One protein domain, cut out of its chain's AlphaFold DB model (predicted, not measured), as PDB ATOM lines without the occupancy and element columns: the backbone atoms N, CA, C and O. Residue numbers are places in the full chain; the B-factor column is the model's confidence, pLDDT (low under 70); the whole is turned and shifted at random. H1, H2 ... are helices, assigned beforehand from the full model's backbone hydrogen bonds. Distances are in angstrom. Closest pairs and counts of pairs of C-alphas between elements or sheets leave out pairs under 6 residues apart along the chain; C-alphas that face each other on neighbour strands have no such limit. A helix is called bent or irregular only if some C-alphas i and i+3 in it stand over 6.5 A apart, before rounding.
ATOM      1  N   LEU A 407     176.916 228.612 163.956       89.81
ATOM      2  CA  LEU A 407     177.642 227.988 162.835       89.81
ATOM      3  C   LEU A 407     178.941 228.751 162.510       89.81
ATOM      4  O   LEU A 407     179.991 228.129 162.355       89.81
ATOM      5  N   CYS A 408     178.908 230.089 162.490       87.44
ATOM      6  CA  CYS A 408     180.106 230.922 162.333       87.44
ATOM      7  C   CYS A 408     181.110 230.731 163.487       87.44
ATOM      8  O   CYS A 408     182.303 230.574 163.227       87.44
ATOM      9  N   ARG A 409     180.654 230.682 164.752       87.44
ATOM     10  CA  ARG A 409     181.510 230.365 165.920       87.44
ATOM     11  C   ARG A 409     182.165 228.991 165.789       87.44
ATOM     12  O   ARG A 409     183.376 228.872 165.949       87.44
ATOM     13  N   ASN A 410     181.396 227.968 165.428       91.12
ATOM     14  CA  ASN A 410     181.908 226.605 165.328       91.12
ATOM     15  C   ASN A 410     182.859 226.433 164.132       91.12
ATOM     16  O   ASN A 410     183.890 225.789 164.289       91.12
ATOM     17  N   LEU A 411     182.618 227.099 162.993       90.38
ATOM     18  CA  LEU A 411     183.601 227.210 161.902       90.38
ATOM     19  C   LEU A 411     184.880 227.951 162.338       90.38
ATOM     20  O   LEU A 411     185.975 227.593 161.906       90.38
ATOM     21  N   CYS A 412     184.765 228.973 163.192       88.56
ATOM     22  CA  CYS A 412     185.914 229.678 163.762       88.56
ATOM     23  C   CYS A 412     186.788 228.719 164.585       88.56
ATOM     24  O   CYS A 412     187.980 228.580 164.309       88.56
ATOM     25  N   ALA A 413     186.171 227.994 165.525       89.94
ATOM     26  CA  ALA A 413     186.838 226.988 166.344       89.94
ATOM     27  C   ALA A 413     187.449 225.858 165.490       89.94
ATOM     28  O   ALA A 413     188.603 225.492 165.700       89.94
ATOM     29  N   GLU A 414     186.728 225.369 164.474       91.81
ATOM     30  CA  GLU A 414     187.206 224.344 163.536       91.81
ATOM     31  C   GLU A 414     188.453 224.812 162.760       91.81
ATOM     32  O   GLU A 414     189.425 224.061 162.647       91.81
ATOM     33  N   LYS A 415     188.482 226.066 162.272       90.31
ATOM     34  CA  LYS A 415     189.657 226.637 161.582       90.31
ATOM     35  C   LYS A 415     190.847 226.863 162.527       90.31
ATOM     36  O   LYS A 415     191.987 226.667 162.107       90.31
ATOM     37  N   VAL A 416     190.615 227.226 163.792       89.94
ATOM     38  CA  VAL A 416     191.681 227.332 164.811       89.94
ATOM     39  C   VAL A 416     192.260 225.955 165.145       89.94
ATOM     40  O   VAL A 416     193.481 225.798 165.166       89.94
ATOM     41  N   HIS A 417     191.405 224.947 165.330       91.56
ATOM     42  CA  HIS A 417     191.830 223.563 165.549       91.56
ATOM     43  C   HIS A 417     192.567 222.996 164.328       91.56
ATOM     44  O   HIS A 417     193.608 222.362 164.473       91.56
ATOM     45  N   HIS A 418     192.125 223.331 163.110       92.00
ATOM     46  CA  HIS A 418     192.845 222.973 161.886       92.00
ATOM     47  C   HIS A 418     194.241 223.615 161.820       92.00
ATOM     48  O   HIS A 418     195.217 222.951 161.477       92.00
ATOM     49  N   HIS A 419     194.368 224.894 162.194       91.25
ATOM     50  CA  HIS A 419     195.662 225.578 162.276       91.25
ATOM     51  C   HIS A 419     196.590 224.916 163.314       91.25
ATOM     52  O   HIS A 419     197.781 224.747 163.043       91.25
ATOM     53  N   PHE A 420     196.048 224.485 164.459       91.75
ATOM     54  CA  PHE A 420     196.772 223.699 165.463       91.75
ATOM     55  C   PHE A 420     197.234 222.336 164.926       91.75
ATOM     56  O   PHE A 420     198.430 222.050 164.998       91.75
ATOM     57  N   ILE A 421     196.338 221.530 164.339       92.06
ATOM     58  CA  ILE A 421     196.682 220.222 163.748       92.06
ATOM     59  C   ILE A 421     197.763 220.394 162.676       92.06
ATOM     60  O   ILE A 421     198.751 219.657 162.657       92.06
ATOM     61  N   LYS A 422     197.608 221.396 161.801       91.06
ATOM     62  CA  LYS A 422     198.538 221.637 160.699       91.06
ATOM     63  C   LYS A 422     199.938 222.007 161.182       91.06
ATOM     64  O   LYS A 422     200.909 221.435 160.696       91.06
ATOM     65  N   HIS A 423     200.054 222.929 162.137       89.50
ATOM     66  CA  HIS A 423     201.357 223.329 162.671       89.50
ATOM     67  C   HIS A 423     201.997 222.239 163.548       89.50
ATOM     68  O   HIS A 423     203.220 222.108 163.563       89.50
ATOM     69  N   THR A 424     201.190 221.477 164.289       89.50
ATOM     70  CA  THR A 424     201.678 220.525 165.300       89.50
ATOM     71  C   THR A 424     202.013 219.160 164.705       89.50
ATOM     72  O   THR A 424     203.062 218.620 165.032       89.50
ATOM     73  N   PHE A 425     201.183 218.624 163.805       90.25
ATOM     74  CA  PHE A 425     201.362 217.281 163.241       90.25
ATOM     75  C   PHE A 425     201.764 217.320 161.761       90.25
ATOM     76  O   PHE A 425     202.859 216.877 161.416       90.25
ATOM     77  N   ILE A 426     200.921 217.902 160.895       90.75
ATOM     78  CA  ILE A 426     201.066 217.799 159.428       90.75
ATOM     79  C   ILE A 426     202.404 218.384 158.955       90.75
ATOM     80  O   ILE A 426     203.188 217.703 158.306       90.75
ATOM     81  N   THR A 427     202.700 219.640 159.292       89.31
ATOM     82  CA  THR A 427     203.892 220.320 158.768       89.31
ATOM     83  C   THR A 427     205.216 219.734 159.285       89.31
ATOM     84  O   THR A 427     206.139 219.592 158.482       89.31
ATOM     85  N   PRO A 428     205.363 219.322 160.560       87.12
ATOM     86  CA  PRO A 428     206.518 218.529 160.985       87.12
ATOM     87  C   PRO A 428     206.679 217.207 160.217       87.12
ATOM     88  O   PRO A 428     207.801 216.877 159.833       87.12
ATOM     89  N   GLU A 429     205.585 216.493 159.932       86.50
ATOM     90  CA  GLU A 429     205.594 215.245 159.156       86.50
ATOM     91  C   GLU A 429     206.028 215.471 157.692       86.50
ATOM     92  O   GLU A 429     206.930 214.791 157.198       86.50
ATOM     93  N   GLU A 430     205.461 216.484 157.021       88.38
ATOM     94  CA  GLU A 430     205.855 216.933 155.674       88.38
ATOM     95  C   GLU A 430     207.367 217.224 155.603       88.38
ATOM     96  O   GLU A 430     208.057 216.794 154.680       88.38
ATOM     97  N   ILE A 431     207.910 217.909 156.613       87.12
ATOM     98  CA  ILE A 431     209.315 218.336 156.637       87.12
ATOM     99  C   ILE A 431     210.277 217.179 156.951       87.12
ATOM    100  O   ILE A 431     211.394 217.156 156.426       87.12
ATOM    101  N   LEU A 432     209.867 216.210 157.776       87.69
ATOM    102  CA  LEU A 432     210.614 214.961 157.974       87.69
ATOM    103  C   LEU A 432     210.688 214.165 156.661       87.69
ATOM    104  O   LEU A 432     211.769 213.721 156.267       87.69
ATOM    105  N   ARG A 433     209.568 214.080 155.930       87.62
ATOM    106  CA  ARG A 433     209.464 213.428 154.615       87.62
ATOM    107  C   ARG A 433     210.390 214.082 153.572       87.62
ATOM    108  O   ARG A 433     211.162 213.376 152.920       87.62
ATOM    109  N   ASP A 434     210.394 215.415 153.480       88.81
ATOM    110  CA  ASP A 434     211.258 216.208 152.582       88.81
ATOM    111  C   ASP A 434     212.764 216.062 152.881       88.81
ATOM    112  O   ASP A 434     213.602 215.978 151.974       88.81
ATOM    113  N   GLU A 435     213.139 216.014 154.161       88.56
ATOM    114  CA  GLU A 435     214.523 215.759 154.590       88.56
ATOM    115  C   GLU A 435     214.913 214.269 154.473       88.56
ATOM    116  O   GLU A 435     216.088 213.934 154.640       88.56
ATOM    117  N   CYS A 436     213.958 213.403 154.109       85.19
ATOM    118  CA  CYS A 436     214.051 211.943 154.030       85.19
ATOM    119  C   CYS A 436     214.440 211.276 155.359       85.19
ATOM    120  O   CYS A 436     215.259 210.358 155.392       85.19
ATOM    121  N   VAL A 437     213.830 211.745 156.449       83.62
ATOM    122  CA  VAL A 437     213.910 211.155 157.787       83.62
ATOM    123  C   VAL A 437     212.606 210.411 158.078       83.62
ATOM    124  O   VAL A 437     211.554 211.029 158.212       83.62
ATOM    125  N   SER A 438     212.675 209.089 158.214       74.88
ATOM    126  CA  SER A 438     211.590 208.281 158.777       74.88
ATOM    127  C   SER A 438     211.705 208.255 160.309       74.88
ATOM    128  O   SER A 438     212.739 207.800 160.803       74.88
ATOM    129  N   PRO A 439     210.702 208.719 161.078       71.88
ATOM    130  CA  PRO A 439     210.630 208.430 162.507       71.88
ATOM    131  C   PRO A 439     210.289 206.947 162.731       71.88
ATOM    132  O   PRO A 439     209.581 206.345 161.926       71.88
ATOM    133  N   ASP A 440     210.742 206.371 163.846       69.38
ATOM    134  CA  ASP A 440     210.458 204.970 164.209       69.38
ATOM    135  C   ASP A 440     209.001 204.739 164.685       69.38
ATOM    136  O   ASP A 440     208.621 203.609 164.992       69.38
ATOM    137  N   ILE A 441     208.192 205.803 164.802       74.19
ATOM    138  CA  ILE A 441     206.862 205.803 165.433       74.19
ATOM    139  C   ILE A 441     205.856 206.563 164.550       74.19
ATOM    140  O   ILE A 441     206.068 207.729 164.217       74.19
ATOM    141  N   ASP A 442     204.751 205.892 164.207       78.81
ATOM    142  CA  ASP A 442     203.560 206.440 163.536       78.81
ATOM    143  C   ASP A 442     202.577 206.981 164.588       78.81
ATOM    144  O   ASP A 442     202.064 206.218 165.409       78.81
ATOM    145  N   ILE A 443     202.322 208.294 164.581       83.25
ATOM    146  CA  ILE A 443     201.418 208.955 165.533       83.25
ATOM    147  C   ILE A 443     200.107 209.258 164.818       83.25
ATOM    148  O   ILE A 443     200.046 210.112 163.936       83.25
ATOM    149  N   ARG A 444     199.040 208.570 165.222       86.44
ATOM    150  CA  ARG A 444     197.729 208.672 164.580       86.44
ATOM    151  C   ARG A 444     196.922 209.813 165.182       86.44
ATOM    152  O   ARG A 444     196.462 209.714 166.312       86.44
ATOM    153  N   TYR A 445     196.721 210.866 164.397       89.00
ATOM    154  CA  TYR A 445     195.885 212.020 164.727       89.00
ATOM    155  C   TYR A 445     194.686 212.114 163.771       89.00
ATOM    156  O   TYR A 445     194.715 211.622 162.641       89.00
ATOM    157  N   THR A 446     193.612 212.766 164.212       89.44
ATOM    158  CA  THR A 446     192.412 213.013 163.403       89.44
ATOM    159  C   THR A 446     192.531 214.361 162.695       89.44
ATOM    160  O   THR A 446     192.442 215.414 163.328       89.44
ATOM    161  N   ASN A 447     192.696 214.348 161.370       90.62
ATOM    162  CA  ASN A 447     192.704 215.568 160.562       90.62
ATOM    163  C   ASN A 447     191.272 216.050 160.249       90.62
ATOM    164  O   ASN A 447     190.500 215.351 159.593       90.62
ATOM    165  N   ASN A 448     190.938 217.277 160.657       92.00
ATOM    166  CA  ASN A 448     189.626 217.889 160.439       92.00
ATOM    167  C   ASN A 448     189.449 218.600 159.076       92.00
ATOM    168  O   ASN A 448     188.400 219.209 158.863       92.00
ATOM    169  N   SER A 449     190.405 218.504 158.135       91.38
ATOM    170  CA  SER A 449     190.271 219.055 156.768       91.38
ATOM    171  C   SER A 449     188.909 218.756 156.133       91.38
ATOM    172  O   SER A 449     188.263 219.664 155.629       91.38
ATOM    173  N   GLN A 450     188.411 217.521 156.250       90.56
ATOM    174  CA  GLN A 450     187.142 217.097 155.641       90.56
ATOM    175  C   GLN A 450     185.903 217.822 156.220       90.56
ATOM    176  O   GLN A 450     184.888 217.949 155.531       90.56
ATOM    177  N   VAL A 451     185.988 218.343 157.453       92.38
ATOM    178  CA  VAL A 451     184.951 219.191 158.074       92.38
ATOM    179  C   VAL A 451     185.059 220.632 157.571       92.38
ATOM    180  O   VAL A 451     184.044 221.253 157.254       92.38
ATOM    181  N   ILE A 452     186.282 221.155 157.432       91.06
ATOM    182  CA  ILE A 452     186.538 222.466 156.814       91.06
ATOM    183  C   ILE A 452     186.041 222.486 155.364       91.06
ATOM    184  O   ILE A 452     185.357 223.430 154.967       91.06
ATOM    185  N   ASP A 453     186.310 221.427 154.600       90.50
ATOM    186  CA  ASP A 453     185.872 221.296 153.212       90.50
ATOM    187  C   ASP A 453     184.338 221.248 153.109       90.50
ATOM    188  O   ASP A 453     183.758 221.971 152.300       90.50
ATOM    189  N   LEU A 454     183.662 220.482 153.978       91.44
ATOM    190  CA  LEU A 454     182.194 220.463 154.075       91.44
ATOM    191  C   LEU A 454     181.612 221.859 154.365       91.44
ATOM    192  O   LEU A 454     180.622 222.264 153.758       91.44
ATOM    193  N   LEU A 455     182.214 222.612 155.287       89.44
ATOM    194  CA  LEU A 455     181.704 223.923 155.691       89.44
ATOM    195  C   LEU A 455     181.986 225.027 154.658       89.44
ATOM    196  O   LEU A 455     181.175 225.946 154.520       89.44
ATOM    197  N   TYR A 456     183.123 224.965 153.955       85.06
ATOM    198  CA  TYR A 456     183.699 226.130 153.272       85.06
ATOM    199  C   TYR A 456     184.208 225.898 151.836       85.06
ATOM    200  O   TYR A 456     184.424 226.879 151.122       85.06
ATOM    201  N   SER A 457     184.379 224.655 151.369       84.88
ATOM    202  CA  SER A 457     184.943 224.399 150.034       84.88
ATOM    203  C   SER A 457     184.106 225.033 148.917       84.88
ATOM    204  O   SER A 457     182.882 224.904 148.876       84.88
ATOM    205  N   GLN A 458     184.754 225.729 147.985       77.00
ATOM    206  CA  GLN A 458     184.076 226.307 146.826       77.00
ATOM    207  C   GLN A 458     183.975 225.258 145.700       77.00
ATOM    208  O   GLN A 458     184.970 224.590 145.425       77.00
ATOM    209  N   PRO A 459     182.827 225.123 145.005       76.94
ATOM    210  CA  PRO A 459     181.625 225.943 145.129       76.94
ATOM    211  C   PRO A 459     180.545 225.383 146.072       76.94
ATOM    212  O   PRO A 459     179.592 226.115 146.334       76.94
ATOM    213  N   ASN A 460     180.660 224.144 146.563       83.00
ATOM    214  CA  ASN A 460     179.524 223.374 147.104       83.00
ATOM    215  C   ASN A 460     179.438 223.295 148.639       83.00
ATOM    216  O   ASN A 460     178.531 222.653 149.148       83.00
ATOM    217  N   GLY A 461     180.358 223.892 149.396       86.31
ATOM    218  CA  GLY A 461     180.324 223.862 150.862       86.31
ATOM    219  C   GLY A 461     179.117 224.605 151.448       86.31
ATOM    220  O   GLY A 461     178.535 225.484 150.808       86.31
ATOM    221  N   ILE A 462     178.775 224.296 152.703       88.94
ATOM    222  CA  ILE A 462     177.579 224.819 153.387       88.94
ATOM    223  C   ILE A 462     177.501 226.353 153.326       88.94
ATOM    224  O   ILE A 462     176.463 226.903 152.957       88.94
ATOM    225  N   MET A 463     178.582 227.072 153.639       87.12
ATOM    226  CA  MET A 463     178.552 228.543 153.673       87.12
ATOM    227  C   MET A 463     178.483 229.201 152.279       87.12
ATOM    228  O   MET A 463     177.669 230.112 152.104       87.12
ATOM    229  N   PRO A 464     179.192 228.699 151.249       83.38
ATOM    230  CA  PRO A 464     178.901 229.018 149.847       83.38
ATOM    231  C   PRO A 464     177.450 228.756 149.401       83.38
ATOM    232  O   PRO A 464     176.871 229.598 148.711       83.38
ATOM    233  N   LEU A 465     176.838 227.627 149.783       84.38
ATOM    234  CA  LEU A 465     175.455 227.295 149.403       84.38
ATOM    235  C   LEU A 465     174.437 228.246 150.044       84.38
ATOM    236  O   LEU A 465     173.546 228.754 149.351       84.38
ATOM    237  N   LEU A 466     174.609 228.551 151.333       82.31
ATOM    238  CA  LEU A 466     173.828 229.574 152.026       82.31
ATOM    239  C   LEU A 466     173.945 230.922 151.310       82.31
ATOM    240  O   LEU A 466     172.923 231.502 150.950       82.31
ATOM    241  N   SER A 467     175.166 231.360 150.987       73.19
ATOM    242  CA  SER A 467     175.407 232.626 150.286       73.19
ATOM    243  C   SER A 467     174.739 232.746 148.911       73.19
ATOM    244  O   SER A 467     174.569 233.873 148.454       73.19
ATOM    245  N   ARG A 468     174.395 231.647 148.224       71.50
ATOM    246  CA  ARG A 468     173.741 231.714 146.900       71.50
ATOM    247  C   ARG A 468     172.232 231.510 146.931       71.50
ATOM    248  O   ARG A 468     171.558 231.994 146.027       71.50
ATOM    249  N   ARG A 469     171.709 230.708 147.868       63.94
ATOM    250  CA  ARG A 469     170.311 230.227 147.811       63.94
ATOM    251  C   ARG A 469     169.583 230.141 149.156       63.94
ATOM    252  O   ARG A 469     168.392 229.865 149.128       63.94
ATOM    253  N   ASN A 470     170.256 230.335 150.299       66.94
ATOM    254  CA  ASN A 470     169.676 230.226 151.654       66.94
ATOM    255  C   ASN A 470     168.749 228.994 151.867       66.94
ATOM    256  O   ASN A 470     167.781 229.069 152.613       66.94
ATOM    257  N   SER A 471     169.015 227.862 151.197       72.50
ATOM    258  CA  SER A 471     168.065 226.742 151.088       72.50
ATOM    259  C   SER A 471     168.626 225.436 151.658       72.50
ATOM    260  O   SER A 471     169.613 224.886 151.163       72.50
ATOM    261  N   THR A 472     167.968 224.924 152.697       76.25
ATOM    262  CA  THR A 472     168.357 223.718 153.447       76.25
ATOM    263  C   THR A 472     168.195 222.425 152.657       76.25
ATOM    264  O   THR A 472     169.028 221.526 152.771       76.25
ATOM    265  N   SER A 473     167.157 222.323 151.825       78.44
ATOM    266  CA  SER A 473     166.881 221.135 151.011       78.44
ATOM    267  C   SER A 473     167.998 220.869 149.995       78.44
ATOM    268  O   SER A 473     168.379 219.715 149.787       78.44
ATOM    269  N   GLN A 474     168.602 221.924 149.439       79.38
ATOM    270  CA  GLN A 474     169.774 221.810 148.569       79.38
ATOM    271  C   GLN A 474     171.021 221.356 149.347       79.38
ATOM    272  O   GLN A 474     171.710 220.447 148.891       79.38
ATOM    273  N   ILE A 475     171.271 221.909 150.542       83.38
ATOM    274  CA  ILE A 475     172.388 221.498 151.417       83.38
ATOM    275  C   ILE A 475     172.291 220.003 151.759       83.38
ATOM    276  O   ILE A 475     173.263 219.264 151.609       83.38
ATOM    277  N   LYS A 476     171.098 219.521 152.134       84.94
ATOM    278  CA  LYS A 476     170.849 218.087 152.359       84.94
ATOM    279  C   LYS A 476     171.121 217.261 151.104       84.94
ATOM    280  O   LYS A 476     171.793 216.236 151.184       84.94
ATOM    281  N   LYS A 477     170.633 217.707 149.942       85.12
ATOM    282  CA  LYS A 477     170.805 217.008 148.660       85.12
ATOM    283  C   LYS A 477     172.276 216.887 148.240       85.12
ATOM    284  O   LYS A 477     172.653 215.843 147.717       85.12
ATOM    285  N   GLU A 478     173.094 217.908 148.487       84.62
ATOM    286  CA  GLU A 478     174.522 217.919 148.135       84.62
ATOM    287  C   GLU A 478     175.427 217.211 149.160       84.62
ATOM    288  O   GLU A 478     176.523 216.781 148.802       84.62
ATOM    289  N   HIS A 479     175.003 217.058 150.422       85.69
ATOM    290  CA  HIS A 479     175.862 216.527 151.497       85.69
ATOM    291  C   HIS A 479     175.409 215.203 152.126       85.69
ATOM    292  O   HIS A 479     176.103 214.684 153.000       85.69
ATOM    293  N   ARG A 480     174.305 214.597 151.670       83.50
ATOM    294  CA  ARG A 480     173.764 213.330 152.213       83.50
ATOM    295  C   ARG A 480     174.755 212.153 152.250       83.50
ATOM    296  O   ARG A 480     174.560 211.232 153.036       83.50
ATOM    297  N   THR A 481     175.796 212.169 151.417       85.25
ATOM    298  CA  THR A 481     176.859 211.148 151.358       85.25
ATOM    299  C   THR A 481     178.110 211.489 152.178       85.25
ATOM    300  O   THR A 481     179.025 210.671 152.246       85.25
ATOM    301  N   ASN A 482     178.192 212.672 152.797       88.75
ATOM    302  CA  ASN A 482     179.369 213.101 153.552       88.75
ATOM    303  C   ASN A 482     179.329 212.572 154.999       88.75
ATOM    304  O   ASN A 482     178.384 212.831 155.744       88.75
ATOM    305  N   ASN A 483     180.399 211.892 155.425       88.00
ATOM    306  CA  ASN A 483     180.538 211.300 156.761       88.00
ATOM    307  C   ASN A 483     180.418 212.295 157.931       88.00
ATOM    308  O   ASN A 483     180.108 211.869 159.041       88.00
TER     309      ASN A 483
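Overview. This is residues 407 to 483 of the 900 residues of the protein "Myosin motor domain-containing protein" of Lottia gigantea (UniProt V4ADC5). One long bent helix, H1, runs along a loose, only just elongated model; a long link folds back from its end to three short helices, H2 beside H1a and then H3 and H4. Residues 430 to 436 stick out. The printed part has 77 residues, is all helix, has a radius of gyration of the C-alphas of 16.4 A and spans 49 by 24 by 18 A.

Arrangement. H1, residues 407 to 435, is one helix by its hydrogen bonds but bent, C-alphas 424 and 427 being 6.9 A apart; arms H1a, 407 to 424, and H1b, 427 to 435, stand at 32 degrees, a shallow tilt. H1a, with residues 411 to 418 alone, touches H2, residues 449 to 456, opposite ways at a shallow tilt of 31 degrees; the closest C-alphas, of His 418 and Ser 449, are 6.9 A apart. H2 and H3, residues 462 to 469, touch only at the corner, closest at C-alphas 455 and 462, 4.8 A. H3 and H4, residues 472 to 479, only just touch, with 3 pairs of C-alphas within 8 A, closest 462 and 475, 6.5 A. Every O i to N i+4 pair in H1a, H1b, H2, H3 and H4 is within hydrogen-bond range.

Along the chain. H1a, 25.3 A long from first to last C-alpha, begins at C-alpha 407 (177.642, 227.988, 162.835); H4 ends at C-alpha 479 (175.862, 216.527, 151.497).

Size, cuts and confidence. The farthest C-alphas, of Asp 440 and Arg 469, are 50.2 A apart. The printed part has no cut; the link from H1 to H2 is long. The pLDDT is under 70 at residues 440, 469 and 470.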